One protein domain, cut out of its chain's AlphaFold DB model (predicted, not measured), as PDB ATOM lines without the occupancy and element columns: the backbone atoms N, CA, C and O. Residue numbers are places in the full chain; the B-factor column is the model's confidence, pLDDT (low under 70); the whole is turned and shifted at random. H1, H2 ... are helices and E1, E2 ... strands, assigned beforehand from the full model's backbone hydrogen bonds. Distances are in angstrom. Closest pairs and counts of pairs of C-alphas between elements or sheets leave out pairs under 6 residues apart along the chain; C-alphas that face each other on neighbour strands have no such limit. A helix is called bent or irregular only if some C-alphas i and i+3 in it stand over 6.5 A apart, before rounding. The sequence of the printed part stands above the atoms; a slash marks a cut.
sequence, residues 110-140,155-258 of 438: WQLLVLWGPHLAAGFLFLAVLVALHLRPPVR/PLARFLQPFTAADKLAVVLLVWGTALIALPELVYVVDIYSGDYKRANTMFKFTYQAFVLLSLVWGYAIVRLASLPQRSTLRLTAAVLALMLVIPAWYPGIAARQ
ATOM      1  N   TRP A 110      18.553  23.109 -58.054       94.75
ATOM      2  CA  TRP A 110      17.174  23.592 -58.041       94.75
ATOM      3  C   TRP A 110      16.227  22.640 -57.294       94.75
ATOM      4  O   TRP A 110      15.354  23.124 -56.586       94.75
ATOM      5  N   GLN A 111      16.422  21.316 -57.363       93.81
ATOM      6  CA  GLN A 111      15.620  20.352 -56.593       93.81
ATOM      7  C   GLN A 111      15.899  20.480 -55.093       93.81
ATOM      8  O   GLN A 111      14.968  20.477 -54.288       93.81
ATOM      9  N   LEU A 112      17.169  20.678 -54.716       91.88
ATOM     10  CA  LEU A 112      17.533  20.964 -53.326       91.88
ATOM     11  C   LEU A 112      16.886  22.261 -52.836       91.88
ATOM     12  O   LEU A 112      16.406  22.302 -51.710       91.88
ATOM     13  N   LEU A 113      16.837  23.306 -53.663       92.00
ATOM     14  CA  LEU A 113      16.206  24.576 -53.301       92.00
ATOM     15  C   LEU A 113      14.676  24.501 -53.275       92.00
ATOM     16  O   LEU A 113      14.067  25.190 -52.464       92.00
ATOM     17  N   VAL A 114      14.045  23.657 -54.093       90.50
ATOM     18  CA  VAL A 114      12.599  23.401 -53.984       90.50
ATOM     19  C   VAL A 114      12.275  22.784 -52.622       90.50
ATOM     20  O   VAL A 114      11.331  23.219 -51.968       90.50
ATOM     21  N   LEU A 115      13.074  21.814 -52.172       89.31
ATOM     22  CA  LEU A 115      12.809  21.096 -50.925       89.31
ATOM     23  C   LEU A 115      13.276  21.861 -49.673       89.31
ATOM     24  O   LEU A 115      12.553  21.932 -48.684       89.31
ATOM     25  N   TRP A 116      14.474  22.447 -49.713       93.31
ATOM     26  CA  TRP A 116      15.152  23.047 -48.553       93.31
ATOM     27  C   TRP A 116      15.253  24.566 -48.608       93.31
ATOM     28  O   TRP A 116      15.675  25.182 -47.630       93.31
ATOM     29  N   GLY A 117      14.890  25.189 -49.729       92.44
ATOM     30  CA  GLY A 117      15.013  26.631 -49.938       92.44
ATOM     31  C   GLY A 117      14.390  27.459 -48.817       92.44
ATOM     32  O   GLY A 117      15.092  28.315 -48.287       92.44
ATOM     33  N   PRO A 118      13.137  27.201 -48.387       91.56
ATOM     34  CA  PRO A 118      12.519  27.935 -47.283       91.56
ATOM     35  C   PRO A 118      13.301  27.833 -45.967       91.56
ATOM     36  O   PRO A 118      13.604  28.852 -45.345       91.56
ATOM     37  N   HIS A 119      13.699  26.619 -45.576       94.94
ATOM     38  CA  HIS A 119      14.483  26.363 -44.366       94.94
ATOM     39  C   HIS A 119      15.855  27.043 -44.404       94.94
ATOM     40  O   HIS A 119      16.241  27.722 -43.449       94.94
ATOM     41  N   LEU A 120      16.585  26.887 -45.512       95.50
ATOM     42  CA  LEU A 120      17.903  27.493 -45.694       95.50
ATOM     43  C   LEU A 120      17.800  29.020 -45.760       95.50
ATOM     44  O   LEU A 120      18.585  29.704 -45.109       95.50
ATOM     45  N   ALA A 121      16.811  29.567 -46.470       92.50
ATOM     46  CA  ALA A 121      16.578  31.006 -46.540       92.50
ATOM     47  C   ALA A 121      16.289  31.593 -45.155       92.50
ATOM     48  O   ALA A 121      16.920  32.579 -44.777       92.50
ATOM     49  N   ALA A 122      15.407  30.968 -44.367       93.81
ATOM     50  CA  ALA A 122      15.109  31.402 -43.004       93.81
ATOM     51  C   ALA A 122      16.367  31.416 -42.122       93.81
ATOM     52  O   ALA A 122      16.655  32.413 -41.453       93.81
ATOM     53  N   GLY A 123      17.150  30.335 -42.163       95.56
ATOM     54  CA  GLY A 123      18.379  30.208 -41.387       95.56
ATOM     55  C   GLY A 123      19.475  31.191 -41.805       95.56
ATOM     56  O   GLY A 123      20.029  31.896 -40.960       95.56
ATOM     57  N   PHE A 124      19.785  31.280 -43.100       95.94
ATOM     58  CA  PHE A 124      20.835  32.173 -43.594       95.94
ATOM     59  C   PHE A 124      20.455  33.648 -43.475       95.94
ATOM     60  O   PHE A 124      21.322  34.467 -43.174       95.94
ATOM     61  N   LEU A 125      19.175  34.000 -43.629       93.00
ATOM     62  CA  LEU A 125      18.696  35.358 -43.381       93.00
ATOM     63  C   LEU A 125      18.825  35.733 -41.903       93.00
ATOM     64  O   LEU A 125      19.310  36.816 -41.580       93.00
ATOM     65  N   PHE A 126      18.448  34.823 -41.004       91.94
ATOM     66  CA  PHE A 126      18.670  34.989 -39.571       91.94
ATOM     67  C   PHE A 126      20.154  35.211 -39.249       91.94
ATOM     68  O   PHE A 126      20.497  36.191 -38.582       91.94
ATOM     69  N   LEU A 127      21.042  34.366 -39.787       92.62
ATOM     70  CA  LEU A 127      22.488  34.518 -39.624       92.62
ATOM     71  C   LEU A 127      22.978  35.869 -40.168       92.62
ATOM     72  O   LEU A 127      23.727  36.566 -39.486       92.62
ATOM     73  N   ALA A 128      22.521  36.282 -41.352       91.00
ATOM     74  CA  ALA A 128      22.880  37.565 -41.947       91.00
ATOM     75  C   ALA A 128      22.454  38.749 -41.066       91.00
ATOM     76  O   ALA A 128      23.230  39.688 -40.882       91.00
ATOM     77  N   VAL A 129      21.261  38.702 -40.459       87.00
ATOM     78  CA  VAL A 129      20.798  39.741 -39.525       87.00
ATOM     79  C   VAL A 129      21.649  39.773 -38.258       87.00
ATOM     80  O   VAL A 129      22.012  40.862 -37.807       87.00
ATOM     81  N   LEU A 130      21.996  38.614 -37.693       85.81
ATOM     82  CA  LEU A 130      22.895  38.533 -36.542       85.81
ATOM     83  C   LEU A 130      24.265  39.150 -36.850       85.81
ATOM     84  O   LEU A 130      24.754  39.986 -36.089       85.81
ATOM     85  N   VAL A 131      24.856  38.802 -37.994       85.44
ATOM     86  CA  VAL A 131      26.132  39.377 -38.445       85.44
ATOM     87  C   VAL A 131      25.996  40.885 -38.662       85.44
ATOM     88  O   VAL A 131      26.816  41.654 -38.166       85.44
ATOM     89  N   ALA A 132      24.932  41.341 -39.325       83.25
ATOM     90  CA  ALA A 132      24.689  42.762 -39.556       83.25
ATOM     91  C   ALA A 132      24.503  43.546 -38.249       83.25
ATOM     92  O   ALA A 132      24.953  44.683 -38.158       83.25
ATOM     93  N   LEU A 133      23.857  42.957 -37.236       77.12
ATOM     94  CA  LEU A 133      23.744  43.523 -35.888       77.12
ATOM     95  C   LEU A 133      25.105  43.652 -35.208       77.12
ATOM     96  O   LEU A 133      25.366  44.677 -34.582       77.12
ATOM     97  N   HIS A 134      25.955  42.637 -35.353       74.44
ATOM     98  CA  HIS A 134      27.299  42.622 -34.787       74.44
ATOM     99  C   HIS A 134      28.226  43.665 -35.429       74.44
ATOM    100  O   HIS A 134      28.996  44.317 -34.730       74.44
ATOM    101  N   LEU A 135      28.132  43.845 -36.749       76.56
ATOM    102  CA  LEU A 135      28.976  44.774 -37.504       76.56
ATOM    103  C   LEU A 135      28.571  46.252 -37.342       76.56
ATOM    104  O   LEU A 135      29.302  47.127 -37.813       76.56
ATOM    105  N   ARG A 136      27.437  46.575 -36.695       67.56
ATOM    106  CA  ARG A 136      27.052  47.981 -36.485       67.56
ATOM    107  C   ARG A 136      27.999  48.646 -35.477       67.56
ATOM    108  O   ARG A 136      28.155  48.125 -34.373       67.56
ATOM    109  N   PRO A 137      28.583  49.813 -35.801       58.78
ATOM    110  CA  PRO A 137      29.418  50.532 -34.851       58.78
ATOM    111  C   PRO A 137      28.584  50.925 -33.620       58.78
ATOM    112  O   PRO A 137      27.423  51.321 -33.774       58.78
ATOM    113  N   PRO A 138      29.143  50.833 -32.398       58.31
ATOM    114  CA  PRO A 138      28.454  51.316 -31.211       58.31
ATOM    115  C   PRO A 138      28.142  52.802 -31.399       58.31
ATOM    116  O   PRO A 138      29.018  53.579 -31.792       58.31
ATOM    117  N   VAL A 139      26.895  53.200 -31.131       55.78
ATOM    118  CA  VAL A 139      26.505  54.614 -31.128       55.78
ATOM    119  C   VAL A 139      27.371  55.309 -30.082       55.78
ATOM    120  O   VAL A 139      27.211  55.077 -28.883       55.78
ATOM    121  N   ARG A 140      28.328  56.125 -30.534       49.66
ATOM    122  CA  ARG A 140      29.167  56.930 -29.647       49.66
ATOM    123  C   ARG A 140      28.268  57.976 -28.996       49.66
ATOM    124  O   ARG A 140      27.916  58.964 -29.630       49.66
ATOM    125  N   PRO A 155      38.829  38.990 -32.565       54.09
ATOM    126  CA  PRO A 155      37.649  39.046 -33.445       54.09
ATOM    127  C   PRO A 155      36.604  37.937 -33.231       54.09
ATOM    128  O   PRO A 155      35.415  38.230 -33.247       54.09
ATOM    129  N   LEU A 156      37.006  36.690 -32.953       48.22
ATOM    130  CA  LEU A 156      36.065  35.575 -32.741       48.22
ATOM    131  C   LEU A 156      35.303  35.681 -31.403       48.22
ATOM    132  O   LEU A 156      34.108  35.407 -31.322       48.22
ATOM    133  N   ALA A 157      35.996  36.131 -30.353       47.44
ATOM    134  CA  ALA A 157      35.406  36.412 -29.047       47.44
ATOM    135  C   ALA A 157      34.424  37.589 -29.113       47.44
ATOM    136  O   ALA A 157      33.362  37.539 -28.496       47.44
ATOM    137  N   ARG A 158      34.749  38.615 -29.915       51.06
ATOM    138  CA  ARG A 158      33.820  39.706 -30.241       51.06
ATOM    139  C   ARG A 158      32.608  39.206 -31.019       51.06
ATOM    140  O   ARG A 158      31.504  39.605 -30.675       51.06
ATOM    141  N   PHE A 159      32.790  38.314 -31.995       51.88
ATOM    142  CA  PHE A 159      31.698  37.772 -32.812       51.88
ATOM    143  C   PHE A 159      30.629  37.052 -31.980       51.88
ATOM    144  O   PHE A 159      29.442  37.215 -32.231       51.88
ATOM    145  N   LEU A 160      31.031  36.291 -30.957       51.03
ATOM    146  CA  LEU A 160      30.108  35.520 -30.113       51.03
ATOM    147  C   LEU A 160      29.558  36.293 -28.902       51.03
ATOM    148  O   LEU A 160      28.631  35.815 -28.251       51.03
ATOM    149  N   GLN A 161      30.113  37.456 -28.556       54.03
ATOM    150  CA  GLN A 161      29.722  38.210 -27.358       54.03
ATOM    151  C   GLN A 161      28.316  38.849 -27.385       54.03
ATOM    152  O   GLN A 161      27.673  38.833 -26.339       54.03
ATOM    153  N   PRO A 162      27.794  39.390 -28.506       59.69
ATOM    154  CA  PRO A 162      26.488  40.056 -28.510       59.69
ATOM    155  C   PRO A 162      25.301  39.104 -28.686       59.69
ATOM    156  O   PRO A 162      24.152  39.542 -28.645       59.69
ATOM    157  N   PHE A 163      25.558  37.815 -28.909       74.38
ATOM    158  CA  PHE A 163      24.525  36.819 -29.165       74.38
ATOM    159  C   PHE A 163      24.109  36.111 -27.880       74.38
ATOM    160  O   PHE A 163      24.951  35.704 -27.073       74.38
ATOM    161  N   THR A 164      22.800  35.925 -27.712       82.44
ATOM    162  CA  THR A 164      22.269  35.106 -26.617       82.44
ATOM    163  C   THR A 164      22.712  33.647 -26.774       82.44
ATOM    164  O   THR A 164      23.125  33.217 -27.853       82.44
ATOM    165  N   ALA A 165      22.621  32.847 -25.708       81.62
ATOM    166  CA  ALA A 165      22.885  31.407 -25.806       81.62
ATOM    167  C   ALA A 165      21.982  30.727 -26.858       81.62
ATOM    168  O   ALA A 165      22.449  29.864 -27.600       81.62
ATOM    169  N   ALA A 166      20.728  31.175 -26.975       87.88
ATOM    170  CA  ALA A 166      19.778  30.684 -27.969       87.88
ATOM    171  C   ALA A 166      20.182  31.054 -29.407       87.88
ATOM    172  O   ALA A 166      20.139  30.197 -30.285       87.88
ATOM    173  N   ASP A 167      20.668  32.281 -29.639       89.31
ATOM    174  CA  ASP A 167      21.194  32.703 -30.948       89.31
ATOM    175  C   ASP A 167      22.363  31.800 -31.386       89.31
ATOM    176  O   ASP A 167      22.405  31.329 -32.524       89.31
ATOM    177  N   LYS A 168      23.291  31.502 -30.464       85.12
ATOM    178  CA  LYS A 168      24.438  30.617 -30.728       85.12
ATOM    179  C   LYS A 168      23.989  29.193 -31.047       85.12
ATOM    180  O   LYS A 168      24.497  28.594 -31.994       85.12
ATOM    181  N   LEU A 169      23.029  28.665 -30.285       87.12
ATOM    182  CA  LEU A 169      22.459  27.345 -30.537       87.12
ATOM    183  C   LEU A 169      21.784  27.290 -31.914       87.12
ATOM    184  O   LEU A 169      22.061  26.373 -32.678       87.12
ATOM    185  N   ALA A 170      20.972  28.284 -32.276       92.50
ATOM    186  CA  ALA A 170      20.313  28.333 -33.580       92.50
ATOM    187  C   ALA A 170      21.319  28.342 -34.746       92.50
ATOM    188  O   ALA A 170      21.143  27.609 -35.717       92.50
ATOM    189  N   VAL A 171      22.423  29.090 -34.636       91.19
ATOM    190  CA  VAL A 171      23.499  29.062 -35.647       91.19
ATOM    191  C   VAL A 171      24.152  27.678 -35.737       91.19
ATOM    192  O   VAL A 171      24.408  27.185 -36.833       91.19
ATOM    193  N   VAL A 172      24.378  27.013 -34.602       88.69
ATOM    194  CA  VAL A 172      24.904  25.640 -34.565       88.69
ATOM    195  C   VAL A 172      23.967  24.657 -35.273       88.69
ATOM    196  O   VAL A 172      24.431  23.830 -36.061       88.69
ATOM    197  N   LEU A 173      22.661  24.749 -35.015       93.62
ATOM    198  CA  LEU A 173      21.656  23.902 -35.658       93.62
ATOM    199  C   LEU A 173      21.575  24.173 -37.166       93.62
ATOM    200  O   LEU A 173      21.467  23.224 -37.935       93.62
ATOM    201  N   LEU A 174      21.704  25.433 -37.595       96.06
ATOM    202  CA  LEU A 174      21.736  25.810 -39.012       96.06
ATOM    203  C   LEU A 174      22.920  25.174 -39.745       96.06
ATOM    204  O   LEU A 174      22.745  24.574 -40.807       96.06
ATOM    205  N   VAL A 175      24.122  25.286 -39.172       93.31
ATOM    206  CA  VAL A 175      25.341  24.713 -39.761       93.31
ATOM    207  C   VAL A 175      25.206  23.196 -39.893       93.31
ATOM    208  O   VAL A 175      25.483  22.652 -40.959       93.31
ATOM    209  N   TRP A 176      24.721  22.512 -38.852       92.25
ATOM    210  CA  TRP A 176      24.536  21.059 -38.896       92.25
ATOM    211  C   TRP A 176      23.408  20.621 -39.822       92.25
ATOM    212  O   TRP A 176      23.609  19.690 -40.592       92.25
ATOM    213  N   GLY A 177      22.256  21.287 -39.796       95.75
ATOM    214  CA  GLY A 177      21.157  20.981 -40.709       95.75
ATOM    215  C   GLY A 177      21.584  21.125 -42.170       95.75
ATOM    216  O   GLY A 177      21.342  20.231 -42.974       95.75
ATOM    217  N   THR A 178      22.330  22.186 -42.492       96.50
ATOM    218  CA  THR A 178      22.887  22.389 -43.840       96.50
ATOM    219  C   THR A 178      23.914  21.310 -44.195       96.50
ATOM    220  O   THR A 178      23.872  20.756 -45.292       96.50
ATOM    221  N   ALA A 179      24.817  20.962 -43.271       95.25
ATOM    222  CA  ALA A 179      25.808  19.908 -43.494       95.25
ATOM    223  C   ALA A 179      25.156  18.534 -43.720       95.25
ATOM    224  O   ALA A 179      25.615  17.780 -44.572       95.25
ATOM    225  N   LEU A 180      24.072  18.219 -43.007       95.50
ATOM    226  CA  LEU A 180      23.323  16.970 -43.175       95.50
ATOM    227  C   LEU A 180      22.587  16.894 -44.521       95.50
ATOM    228  O   LEU A 180      22.404  15.796 -45.034       95.50
ATOM    229  N   ILE A 181      22.211  18.028 -45.120       96.06
ATOM    230  CA  ILE A 181      21.693  18.071 -46.499       96.06
ATOM    231  C   ILE A 181      22.827  17.864 -47.507       96.06
ATOM    232  O   ILE A 181      22.649  17.172 -48.503       96.06
ATOM    233  N   ALA A 182      24.001  18.445 -47.252       95.19
ATOM    234  CA  ALA A 182      25.139  18.369 -48.164       95.19
ATOM    235  C   ALA A 182      25.864  17.012 -48.128       95.19
ATOM    236  O   ALA A 182      26.403  16.581 -49.144       95.19
ATOM    237  N   LEU A 183      25.909  16.324 -46.984       94.44
ATOM    238  CA  LEU A 183      26.714  15.108 -46.825       94.44
ATOM    239  C   LEU A 183      26.312  13.974 -47.788       94.44
ATOM    240  O   LEU A 183      27.213  13.422 -48.424       94.44
ATOM    241  N   PRO A 184      25.014  13.657 -47.973       94.75
ATOM    242  CA  PRO A 184      24.577  12.651 -48.942       94.75
ATOM    243  C   PRO A 184      24.915  12.981 -50.407       94.75
ATOM    244  O   PRO A 184      24.893  12.097 -51.267       94.75
ATOM    245  N   GLU A 185      25.219  14.244 -50.718       94.31
ATOM    246  CA  GLU A 185      25.686  14.670 -52.046       94.31
ATOM    247  C   GLU A 185      27.169  14.346 -52.274       94.31
ATOM    248  O   GLU A 185      27.627  14.328 -53.416       94.31
ATOM    249  N   LEU A 186      27.915  14.062 -51.203       94.31
ATOM    250  CA  LEU A 186      29.344  13.748 -51.235       94.31
ATOM    251  C   LEU A 186      29.598  12.248 -51.065       94.31
ATOM    252  O   LEU A 186      30.394  11.655 -51.801       94.31
ATOM    253  N   VAL A 187      28.934  11.640 -50.083       94.19
ATOM    254  CA  VAL A 187      29.116  10.240 -49.696       94.19
ATOM    255  C   VAL A 187      27.789   9.594 -49.314       94.19
ATOM    256  O   VAL A 187      26.865  10.265 -48.864       94.19
ATOM    257  N   TYR A 188      27.717   8.272 -49.428       92.81
ATOM    258  CA  TYR A 188      26.591   7.483 -48.946       92.81
ATOM    259  C   TYR A 188      27.056   6.219 -48.229       92.81
ATOM    260  O   TYR A 188      28.163   5.721 -48.445       92.81
ATOM    261  N   VAL A 189      26.201   5.719 -47.344       89.56
ATOM    262  CA  VAL A 189      26.386   4.443 -46.655       89.56
ATOM    263  C   VAL A 189      25.861   3.332 -47.558       89.56
ATOM    264  O   VAL A 189      24.699   3.368 -47.951       89.56
ATOM    265  N   VAL A 190      26.719   2.364 -47.883       87.25
ATOM    266  CA  VAL A 190      26.381   1.218 -48.734       87.25
ATOM    267  C   VAL A 190      25.524   0.226 -47.948       87.25
ATOM    268  O   VAL A 190      25.964  -0.303 -46.920       87.25
ATOM    269  N   ASP A 191      24.327  -0.047 -48.459       85.38
ATOM    270  CA  ASP A 191      23.374  -1.031 -47.941       85.38
ATOM    271  C   ASP A 191      22.875  -1.970 -49.063       85.38
ATOM    272  O   ASP A 191      23.599  -2.215 -50.030       85.38
ATOM    273  N   ILE A 192      21.690  -2.573 -48.905       84.12
ATOM    274  CA  ILE A 192      21.105  -3.491 -49.896       84.12
ATOM    275  C   ILE A 192      20.610  -2.784 -51.167       84.12
ATOM    276  O   ILE A 192      20.388  -3.445 -52.182       84.12
ATOM    277  N   TYR A 193      20.431  -1.459 -51.139       85.62
ATOM    278  CA  TYR A 193      19.919  -0.724 -52.286       85.62
ATOM    279  C   TYR A 193      21.007  -0.522 -53.341       85.62
ATOM    280  O   TYR A 193      22.144  -0.134 -53.070       85.62
ATOM    281  N   SER A 194      20.631  -0.768 -54.592       83.06
ATOM    282  CA  SER A 194      21.511  -0.660 -55.753       83.06
ATOM    283  C   SER A 194      20.865   0.193 -56.853       83.06
ATOM    284  O   SER A 194      19.833   0.828 -56.632       83.06
ATOM    285  N   GLY A 195      21.507   0.283 -58.022       86.31
ATOM    286  CA  GLY A 195      21.010   1.103 -59.134       86.31
ATOM    287  C   GLY A 195      20.872   2.583 -58.762       86.31
ATOM    288  O   GLY A 195      21.816   3.175 -58.232       86.31
ATOM    289  N   ASP A 196      19.696   3.153 -59.017       85.88
ATOM    290  CA  ASP A 196      19.364   4.555 -58.724       85.88
ATOM    291  C   ASP A 196      19.056   4.810 -57.233       85.88
ATOM    292  O   ASP A 196      19.032   5.953 -56.776       85.88
ATOM    293  N   TYR A 197      18.900   3.753 -56.427       88.50
ATOM    294  CA  TYR A 197      18.519   3.845 -55.011       88.50
ATOM    295  C   TYR A 197      19.702   3.793 -54.035       88.50
ATOM    296  O   TYR A 197      19.499   3.843 -52.824       88.50
ATOM    297  N   LYS A 198      20.948   3.754 -54.531       90.44
ATOM    298  CA  LYS A 198      22.181   3.578 -53.727       90.44
ATOM    299  C   LYS A 198      22.270   4.467 -52.486       90.44
ATOM    300  O   LYS A 198      22.761   4.041 -51.450       90.44
ATOM    301  N   ARG A 199      21.816   5.720 -52.587       92.19
ATOM    302  CA  ARG A 199      21.869   6.697 -51.486       92.19
ATOM    303  C   ARG A 199      20.520   6.965 -50.825       92.19
ATOM    304  O   ARG A 199      20.451   7.879 -50.011       92.19
ATOM    305  N   ALA A 200      19.469   6.204 -51.140       90.38
ATOM    306  CA  ALA A 200      18.106   6.461 -50.666       90.38
ATOM    307  C   ALA A 200      18.034   6.523 -49.131       90.38
ATOM    308  O   ALA A 200      17.603   7.530 -48.571       90.38
ATOM    309  N   ASN A 201      18.573   5.516 -48.442       90.44
ATOM    310  CA  ASN A 201      18.623   5.495 -46.979       90.44
ATOM    311  C   ASN A 201      19.528   6.576 -46.384       90.44
ATOM    312  O   ASN A 201      19.224   7.115 -45.320       90.44
ATOM    313  N   THR A 202      20.637   6.905 -47.052       92.44
ATOM    314  CA  THR A 202      21.523   7.986 -46.595       92.44
ATOM    315  C   THR A 202      20.792   9.323 -46.685       92.44
ATOM    316  O   THR A 202      20.734  10.049 -45.697       92.44
ATOM    317  N   MET A 203      20.166   9.617 -47.828       92.94
ATOM    318  CA  MET A 203      19.327  10.799 -48.015       92.94
ATOM    319  C   MET A 203      18.237  10.846 -46.950       92.94
ATOM    320  O   MET A 203      18.194  11.804 -46.183       92.94
ATOM    321  N   PHE A 204      17.416   9.800 -46.839       90.75
ATOM    322  CA  PHE A 204      16.307   9.731 -45.891       90.75
ATOM    323  C   PHE A 204      16.759  10.008 -44.451       90.75
ATOM    324  O   PHE A 204      16.272  10.947 -43.825       90.75
ATOM    325  N   LYS A 205      17.750   9.267 -43.936       92.38
ATOM    326  CA  LYS A 205      18.174   9.373 -42.529       92.38
ATOM    327  C   LYS A 205      18.805  10.725 -42.198       92.38
ATOM    328  O   LYS A 205      18.534  11.282 -41.135       92.38
ATOM    329  N   PHE A 206      19.640  11.262 -43.086       94.25
ATOM    330  CA  PHE A 206      20.340  12.526 -42.837       94.25
ATOM    331  C   PHE A 206      19.414  13.723 -43.005       94.25
ATOM    332  O   PHE A 206      19.383  14.616 -42.156       94.25
ATOM    333  N   THR A 207      18.622  13.732 -44.074       94.50
ATOM    334  CA  THR A 207      17.732  14.856 -44.350       94.50
ATOM    335  C   THR A 207      16.529  14.900 -43.412       94.50
ATOM    336  O   THR A 207      16.090  15.993 -43.063       94.50
ATOM    337  N   TYR A 208      16.061  13.758 -42.893       93.88
ATOM    338  CA  TYR A 208      15.073  13.731 -41.811       93.88
ATOM    339  C   TYR A 208      15.567  14.507 -40.581       93.88
ATOM    340  O   TYR A 208      14.863  15.361 -40.043       93.88
ATOM    341  N   GLN A 209      16.823  14.285 -40.177       94.44
ATOM    342  CA  GLN A 209      17.435  15.035 -39.079       94.44
ATOM    343  C   GLN A 209      17.628  16.514 -39.441       94.44
ATOM    344  O   GLN A 209      17.329  17.391 -38.631       94.44
ATOM    345  N   ALA A 210      18.065  16.817 -40.669       95.88
ATOM    346  CA  ALA A 210      18.192  18.195 -41.140       95.88
ATOM    347  C   ALA A 210      16.868  18.968 -41.055       95.88
ATOM    348  O   ALA A 210      16.859  20.111 -40.597       95.88
ATOM    349  N   PHE A 211      15.754  18.332 -41.430       94.56
ATOM    350  CA  PHE A 211      14.418  18.917 -41.347       94.56
ATOM    351  C   PHE A 211      14.074  19.357 -39.928       94.56
ATOM    352  O   PHE A 211      13.658  20.500 -39.728       94.56
ATOM    353  N   VAL A 212      14.300  18.493 -38.934       94.75
ATOM    354  CA  VAL A 212      14.039  18.819 -37.525       94.75
ATOM    355  C   VAL A 212      14.901  20.000 -37.074       94.75
ATOM    356  O   VAL A 212      14.375  20.985 -36.551       94.75
ATOM    357  N   LEU A 213      16.215  19.951 -37.323       95.75
ATOM    358  CA  LEU A 213      17.143  21.003 -36.891       95.75
ATOM    359  C   LEU A 213      16.817  22.356 -37.531       95.75
ATOM    360  O   LEU A 213      16.746  23.369 -36.835       95.75
ATOM    361  N   LEU A 214      16.596  22.387 -38.847       96.75
ATOM    362  CA  LEU A 214      16.316  23.629 -39.564       96.75
ATOM    363  C   LEU A 214      14.917  24.178 -39.258       96.75
ATOM    364  O   LEU A 214      14.735  25.393 -39.276       96.75
ATOM    365  N   SER A 215      13.942  23.323 -38.936       95.50
ATOM    366  CA  SER A 215      12.608  23.778 -38.512       95.50
ATOM    367  C   SER A 215      12.666  24.502 -37.165       95.50
ATOM    368  O   SER A 215      12.028  25.542 -36.998       95.50
ATOM    369  N   LEU A 216      13.500  24.026 -36.230       96.19
ATOM    370  CA  LEU A 216      13.768  24.733 -34.971       96.19
ATOM    371  C   LEU A 216      14.442  26.089 -35.214       96.19
ATOM    372  O   LEU A 216      14.058  27.085 -34.599       96.19
ATOM    373  N   VAL A 217      15.411  26.148 -36.136       97.06
ATOM    374  CA  VAL A 217      16.057  27.411 -36.537       97.06
ATOM    375  C   VAL A 217      15.037  28.382 -37.114       97.06
ATOM    376  O   VAL A 217      15.038  29.551 -36.738       97.06
ATOM    377  N   TRP A 218      14.158  27.914 -37.999       96.88
ATOM    378  CA  TRP A 218      13.142  28.751 -38.630       96.88
ATOM    379  C   TRP A 218      12.149  29.304 -37.598       96.88
ATOM    380  O   TRP A 218      11.946  30.520 -37.535       96.88
ATOM    381  N   GLY A 219      11.600  28.453 -36.725       95.81
ATOM    382  CA  GLY A 219      10.705  28.888 -35.648       95.81
ATOM    383  C   GLY A 219      11.363  29.916 -34.721       95.81
ATOM    384  O   GLY A 219      10.785  30.969 -34.439       95.81
ATOM    385  N   TYR A 220      12.612  29.663 -34.317       95.94
ATOM    386  CA  TYR A 220      13.387  30.603 -33.508       95.94
ATOM    387  C   TYR A 220      13.647  31.928 -34.238       95.94
ATOM    388  O   TYR A 220      13.456  32.997 -33.656       95.94
ATOM    389  N   ALA A 221      14.040  31.878 -35.514       94.88
ATOM    390  CA  ALA A 221      14.332  33.055 -36.327       94.88
ATOM    391  C   ALA A 221      13.132  34.008 -36.408       94.88
ATOM    392  O   ALA A 221      13.312  35.214 -36.253       94.88
ATOM    393  N   ILE A 222      11.913  33.487 -36.584       95.38
ATOM    394  CA  ILE A 222      10.687  34.301 -36.628       95.38
ATOM    395  C   ILE A 222      10.529  35.105 -35.331       95.38
ATOM    396  O   ILE A 222      10.462  36.336 -35.362       95.38
ATOM    397  N   VAL A 223      10.523  34.422 -34.182       94.38
ATOM    398  CA  VAL A 223      10.323  35.056 -32.865       94.38
ATOM    399  C   VAL A 223      11.468  36.017 -32.545       94.38
ATOM    400  O   VAL A 223      11.260  37.139 -32.062       94.38
ATOM    401  N   ARG A 224      12.702  35.610 -32.851       91.69
ATOM    402  CA  ARG A 224      13.893  36.410 -32.580       91.69
ATOM    403  C   ARG A 224      13.922  37.689 -33.407       91.69
ATOM    404  O   ARG A 224      14.213  38.745 -32.856       91.69
ATOM    405  N   LEU A 225      13.591  37.627 -34.695       90.12
ATOM    406  CA  LEU A 225      13.551  38.808 -35.561       90.12
ATOM    407  C   LEU A 225      12.386  39.745 -35.207       90.12
ATOM    408  O   LEU A 225      12.568  40.963 -35.224       90.12
ATOM    409  N   ALA A 226      11.225  39.196 -34.829       90.62
ATOM    410  CA  ALA A 226      10.057  39.978 -34.419       90.62
ATOM    411  C   ALA A 226      10.269  40.745 -33.100       90.62
ATOM    412  O   ALA A 226       9.748  41.849 -32.941       90.62
ATOM    413  N   SER A 227      11.052  40.182 -32.172       87.94
ATOM    414  CA  SER A 227      11.327  40.774 -30.852       87.94
ATOM    415  C   SER A 227      12.405  41.865 -30.854       87.94
ATOM    416  O   SER A 227      12.593  42.540 -29.840       87.94
ATOM    417  N   LEU A 228      13.121  42.077 -31.965       83.44
ATOM    418  CA  LEU A 228      14.152  43.115 -32.038       83.44
ATOM    419  C   LEU A 228      13.520  44.523 -32.071       83.44
ATOM    420  O   LEU A 228      12.739  44.830 -32.978       83.44
ATOM    421  N   PRO A 229      13.873  45.416 -31.127       74.00
ATOM    422  CA  PRO A 229      13.205  46.706 -30.982       74.00
ATOM    423  C   PRO A 229      13.430  47.633 -32.188       74.00
ATOM    424  O   PRO A 229      14.527  47.715 -32.743       74.00
ATOM    425  N   GLN A 230      12.369  48.366 -32.554       61.78
ATOM    426  CA  GLN A 230      12.371  49.501 -33.496       61.78
ATOM    427  C   GLN A 230      12.902  49.210 -34.916       61.78
ATOM    428  O   GLN A 230      13.507  50.072 -35.550       61.78
ATOM    429  N   ARG A 231      12.647  48.015 -35.472       76.00
ATOM    430  CA  ARG A 231      13.010  47.693 -36.869       76.00
ATOM    431  C   ARG A 231      11.821  47.164 -37.665       76.00
ATOM    432  O   ARG A 231      11.537  45.971 -37.652       76.00
ATOM    433  N   SER A 232      11.109  48.060 -38.352       80.56
ATOM    434  CA  SER A 232       9.965  47.713 -39.216       80.56
ATOM    435  C   SER A 232      10.330  46.667 -40.274       80.56
ATOM    436  O   SER A 232       9.599  45.699 -40.431       80.56
ATOM    437  N   THR A 233      11.499  46.788 -40.912       86.00
ATOM    438  CA  THR A 233      11.975  45.817 -41.911       86.00
ATOM    439  C   THR A 233      12.182  44.419 -41.328       86.00
ATOM    440  O   THR A 233      11.780  43.454 -41.955       86.00
ATOM    441  N   LEU A 234      12.743  44.285 -40.118       87.06
ATOM    442  CA  LEU A 234      12.940  42.962 -39.502       87.06
ATOM    443  C   LEU A 234      11.622  42.328 -39.058       87.06
ATOM    444  O   LEU A 234      11.467  41.117 -39.161       87.06
ATOM    445  N   ARG A 235      10.660  43.143 -38.611       89.00
ATOM    446  CA  ARG A 235       9.298  42.675 -38.321       89.00
ATOM    447  C   ARG A 235       8.580  42.222 -39.592       89.00
ATOM    448  O   ARG A 235       7.936  41.181 -39.568       89.00
ATOM    449  N   LEU A 236       8.752  42.942 -40.703       90.44
ATOM    450  CA  LEU A 236       8.269  42.511 -42.016       90.44
ATOM    451  C   LEU A 236       8.935  41.196 -42.441       90.44
ATOM    452  O   LEU A 236       8.245  40.273 -42.848       90.44
ATOM    453  N   THR A 237      10.255  41.073 -42.288       89.38
ATOM    454  CA  THR A 237      10.977  39.825 -42.557       89.38
ATOM    455  C   THR A 237      10.444  38.668 -41.716       89.38
ATOM    456  O   THR A 237      10.176  37.602 -42.258       89.38
ATOM    457  N   ALA A 238      10.247  38.868 -40.410       92.88
ATOM    458  CA  ALA A 238       9.671  37.855 -39.532       92.88
ATOM    459  C   ALA A 238       8.254  37.456 -39.976       92.88
ATOM    460  O   ALA A 238       7.941  36.271 -39.993       92.88
ATOM    461  N   ALA A 239       7.429  38.423 -40.391       94.12
ATOM    462  CA  ALA A 239       6.092  38.167 -40.920       94.12
ATOM    463  C   ALA A 239       6.127  37.370 -42.235       94.12
ATOM    464  O   ALA A 239       5.354  36.431 -42.392       94.12
ATOM    465  N   VAL A 240       7.053  37.683 -43.148       92.62
ATOM    466  CA  VAL A 240       7.255  36.917 -44.391       92.62
ATOM    467  C   VAL A 240       7.712  35.489 -44.082       92.62
ATOM    468  O   VAL A 240       7.138  34.540 -44.609       92.62
ATOM    469  N   LEU A 241       8.688  35.313 -43.185       92.94
ATOM    470  CA  LEU A 241       9.144  33.986 -42.758       92.94
ATOM    471  C   LEU A 241       8.033  33.186 -42.067       92.94
ATOM    472  O   LEU A 241       7.964  31.975 -42.253       92.94
ATOM    473  N   ALA A 242       7.170  33.845 -41.291       95.25
ATOM    474  CA  ALA A 242       6.004  33.216 -40.681       95.25
ATOM    475  C   ALA A 242       4.968  32.811 -41.737       95.25
ATOM    476  O   ALA A 242       4.454  31.699 -41.687       95.25
ATOM    477  N   LEU A 243       4.708  33.664 -42.731       93.50
ATOM    478  CA  LEU A 243       3.803  33.351 -43.837       93.50
ATOM    479  C   LEU A 243       4.304  32.155 -44.659       93.50
ATOM    480  O   LEU A 243       3.513  31.311 -45.067       93.50
ATOM    481  N   MET A 244       5.619  32.030 -44.853       91.62
ATOM    482  CA  MET A 244       6.215  30.888 -45.551       91.62
ATOM    483  C   MET A 244       5.985  29.544 -44.834       91.62
ATOM    484  O   MET A 244       6.055  28.510 -45.495       91.62
ATOM    485  N   LEU A 245       5.648  29.528 -43.533       91.50
ATOM    486  CA  LEU A 245       5.256  28.296 -42.828       91.50
ATOM    487  C   LEU A 245       3.954  27.698 -43.368       91.50
ATOM    488  O   LEU A 245       3.716  26.510 -43.169       91.50
ATOM    489  N   VAL A 246       3.138  28.474 -44.092       89.81
ATOM    490  CA  VAL A 246       1.958  27.942 -44.786       89.81
ATOM    491  C   VAL A 246       2.361  26.825 -45.751       89.81
ATOM    492  O   VAL A 246       1.636  25.840 -45.838       89.81
ATOM    493  N   ILE A 247       3.530  26.925 -46.403       84.38
ATOM    494  CA  ILE A 247       4.028  25.944 -47.382       84.38
ATOM    495  C   ILE A 247       4.165  24.537 -46.765       84.38
ATOM    496  O   ILE A 247       3.568  23.611 -47.302       84.38
ATOM    497  N   PRO A 248       4.897  24.315 -45.658       85.88
ATOM    498  CA  PRO A 248       4.898  23.003 -45.013       85.88
ATOM    499  C   PRO A 248       3.603  22.705 -44.242       85.88
ATOM    500  O   PRO A 248       3.240  21.540 -44.117       85.88
ATOM    501  N   ALA A 249       2.886  23.713 -43.727       88.00
ATOM    502  CA  ALA A 249       1.716  23.493 -42.870       88.00
ATOM    503  C   ALA A 249       0.481  22.957 -43.608       88.00
ATOM    504  O   ALA A 249      -0.337  22.273 -42.992       88.00
ATOM    505  N   TRP A 250       0.321  23.235 -44.909       88.38
ATOM    506  CA  TRP A 250      -0.826  22.710 -45.663       88.38
ATOM    507  C   TRP A 250      -0.700  21.208 -45.954       88.38
ATOM    508  O   TRP A 250      -1.718  20.515 -46.051       88.38
ATOM    509  N   TYR A 251       0.531  20.696 -46.064       88.19
ATOM    510  CA  TYR A 251       0.794  19.326 -46.501       88.19
ATOM    511  C   TYR A 251       0.196  18.261 -45.567       88.19
ATOM    512  O   TYR A 251      -0.544  17.423 -46.080       88.19
ATOM    513  N   PRO A 252       0.390  18.288 -44.227       89.88
ATOM    514  CA  PRO A 252      -0.197  17.286 -43.337       89.88
ATOM    515  C   PRO A 252      -1.717  17.173 -43.463       89.88
ATOM    516  O   PRO A 252      -2.249  16.069 -43.447       89.88
ATOM    517  N   GLY A 253      -2.424  18.296 -43.638       88.81
ATOM    518  CA  GLY A 253      -3.881  18.294 -43.774       88.81
ATOM    519  C   GLY A 253      -4.366  17.616 -45.058       88.81
ATOM    520  O   GLY A 253      -5.354  16.881 -45.029       88.81
ATOM    521  N   ILE A 254      -3.668  17.835 -46.176       89.94
ATOM    522  CA  ILE A 254      -3.995  17.197 -47.459       89.94
ATOM    523  C   ILE A 254      -3.538  15.739 -47.471       89.94
ATOM    524  O   ILE A 254      -4.344  14.863 -47.775       89.94
ATOM    525  N   ALA A 255      -2.295  15.468 -47.072       92.00
ATOM    526  CA  ALA A 255      -1.721  14.127 -47.046       92.00
ATOM    527  C   ALA A 255      -2.511  13.188 -46.123       92.00
ATOM    528  O   ALA A 255      -2.847  12.078 -46.528       92.00
ATOM    529  N   ALA A 256      -2.899  13.645 -44.926       90.00
ATOM    530  CA  ALA A 256      -3.699  12.836 -44.010       90.00
ATOM    531  C   ALA A 256      -5.075  12.493 -44.598       90.00
ATOM    532  O   ALA A 256      -5.516  11.357 -44.478       90.00
ATOM    533  N   ARG A 257      -5.738  13.435 -45.285       88.44
ATOM    534  CA  ARG A 257      -7.025  13.173 -45.957       88.44
ATOM    535  C   ARG A 257      -6.888  12.279 -47.186       88.44
ATOM    536  O   ARG A 257      -7.793  11.502 -47.460       88.44
ATOM    537  N   GLN A 258      -5.799  12.402 -47.941       90.44
ATOM    538  CA  GLN A 258      -5.526  11.532 -49.088       90.44
ATOM    539  C   GLN A 258      -5.248  10.098 -48.639       90.44
ATOM    540  O   GLN A 258      -5.749   9.167 -49.258       90.44
TER     541      GLN A 258
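What this domain is: This is residues 110 to 140 and 155 to 258 of the 438 residues of an uncharacterized protein of Clostridiaceae bacterium (UniProt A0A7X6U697). Four helices, H1, H3, H4 and H5, make an elongated, loosely gathered up-and-down bundle with H4 in its core; H6 follows H5, and its residues 249 to 258 stick out from the body. Small H2 stands crosswise near the last residue of H1, while the short strand E1 lies beyond the last residue of H3. The printed part has 135 residues, with six named helices and one named strand in the order H1, H2, H3, E1, H4, H5, H6; the class is mostly helix. It is loose, with a radius of gyration of the C-alphas of 17.8 A, and spans 64 by 40 by 25 A.

Where its parts are: Find C-alpha 110 at (17.174, 23.592, -58.041); from there H1 runs through residues 110 to 134, 31.7 A, with a kink of 75 degrees near residue 117. H1 is irregular, with C-alphas 115 and 118 7.8 A apart. After the cut, look for H2 at residues 155 to 160. H3 takes residues 165 to 186, 31.6 A, and E1 residues 187 to 190; E1 pairs with no named strand. H4, residues 200 to 226, begins at C-alpha 200 (18.106, 6.461, -50.666), covers 38.1 A and has a kink of 27 degrees near residue 209. H5 is residues 232 to 243, and H6, residues 246 to 258, ends at C-alpha 258 (-5.526, 11.532, -49.088). H3 and H6 are only just irregular: C-alphas 181 and 184 are 6.6 A apart, and C-alphas 249 and 252 are 6.51 A apart.

How they stand to each other: Start at the hub, H4, which touches H3 at a shallow tilt of 28 degrees, opposite ways; their closest C-alphas, of Gly 177 and Ala 210, are 4.1 A apart. With residues 214 to 225 alone H4 touches H1, the same way at a steep tilt of 38 degrees, closest at the C-alphas of Ala 122 and Trp 218, 5.5 A. H4 and H5 form a helical hairpin, touching closest at the C-alphas of Ile 222 and Ala 238, 4.7 A. H2 is close to H1 but not clearly touching; the closest C-alphas, of His 134 and Phe 159, are 6.8 A apart. H5 and H6 meet only through their link, and H4 and H6 are apart. Every O i to N i+4 pair is within hydrogen-bond range in H2 and H5; the counts are 19 of 21 in H1, 15 of 18 in H3, 22 of 23 in H4 and 6 of 9 in H6.

The domain as a whole: The two C-alphas farthest apart, of Arg 140 and Ile 192, are 64.2 A apart. Residues 141 to 154 are not printed, and C-alphas 140 and 155 are 20.2 A apart across the cut. Of the links that are printed whole, none is long. Look for pLDDT under 70 at residues 136 to 140, 155 to 162 and 230.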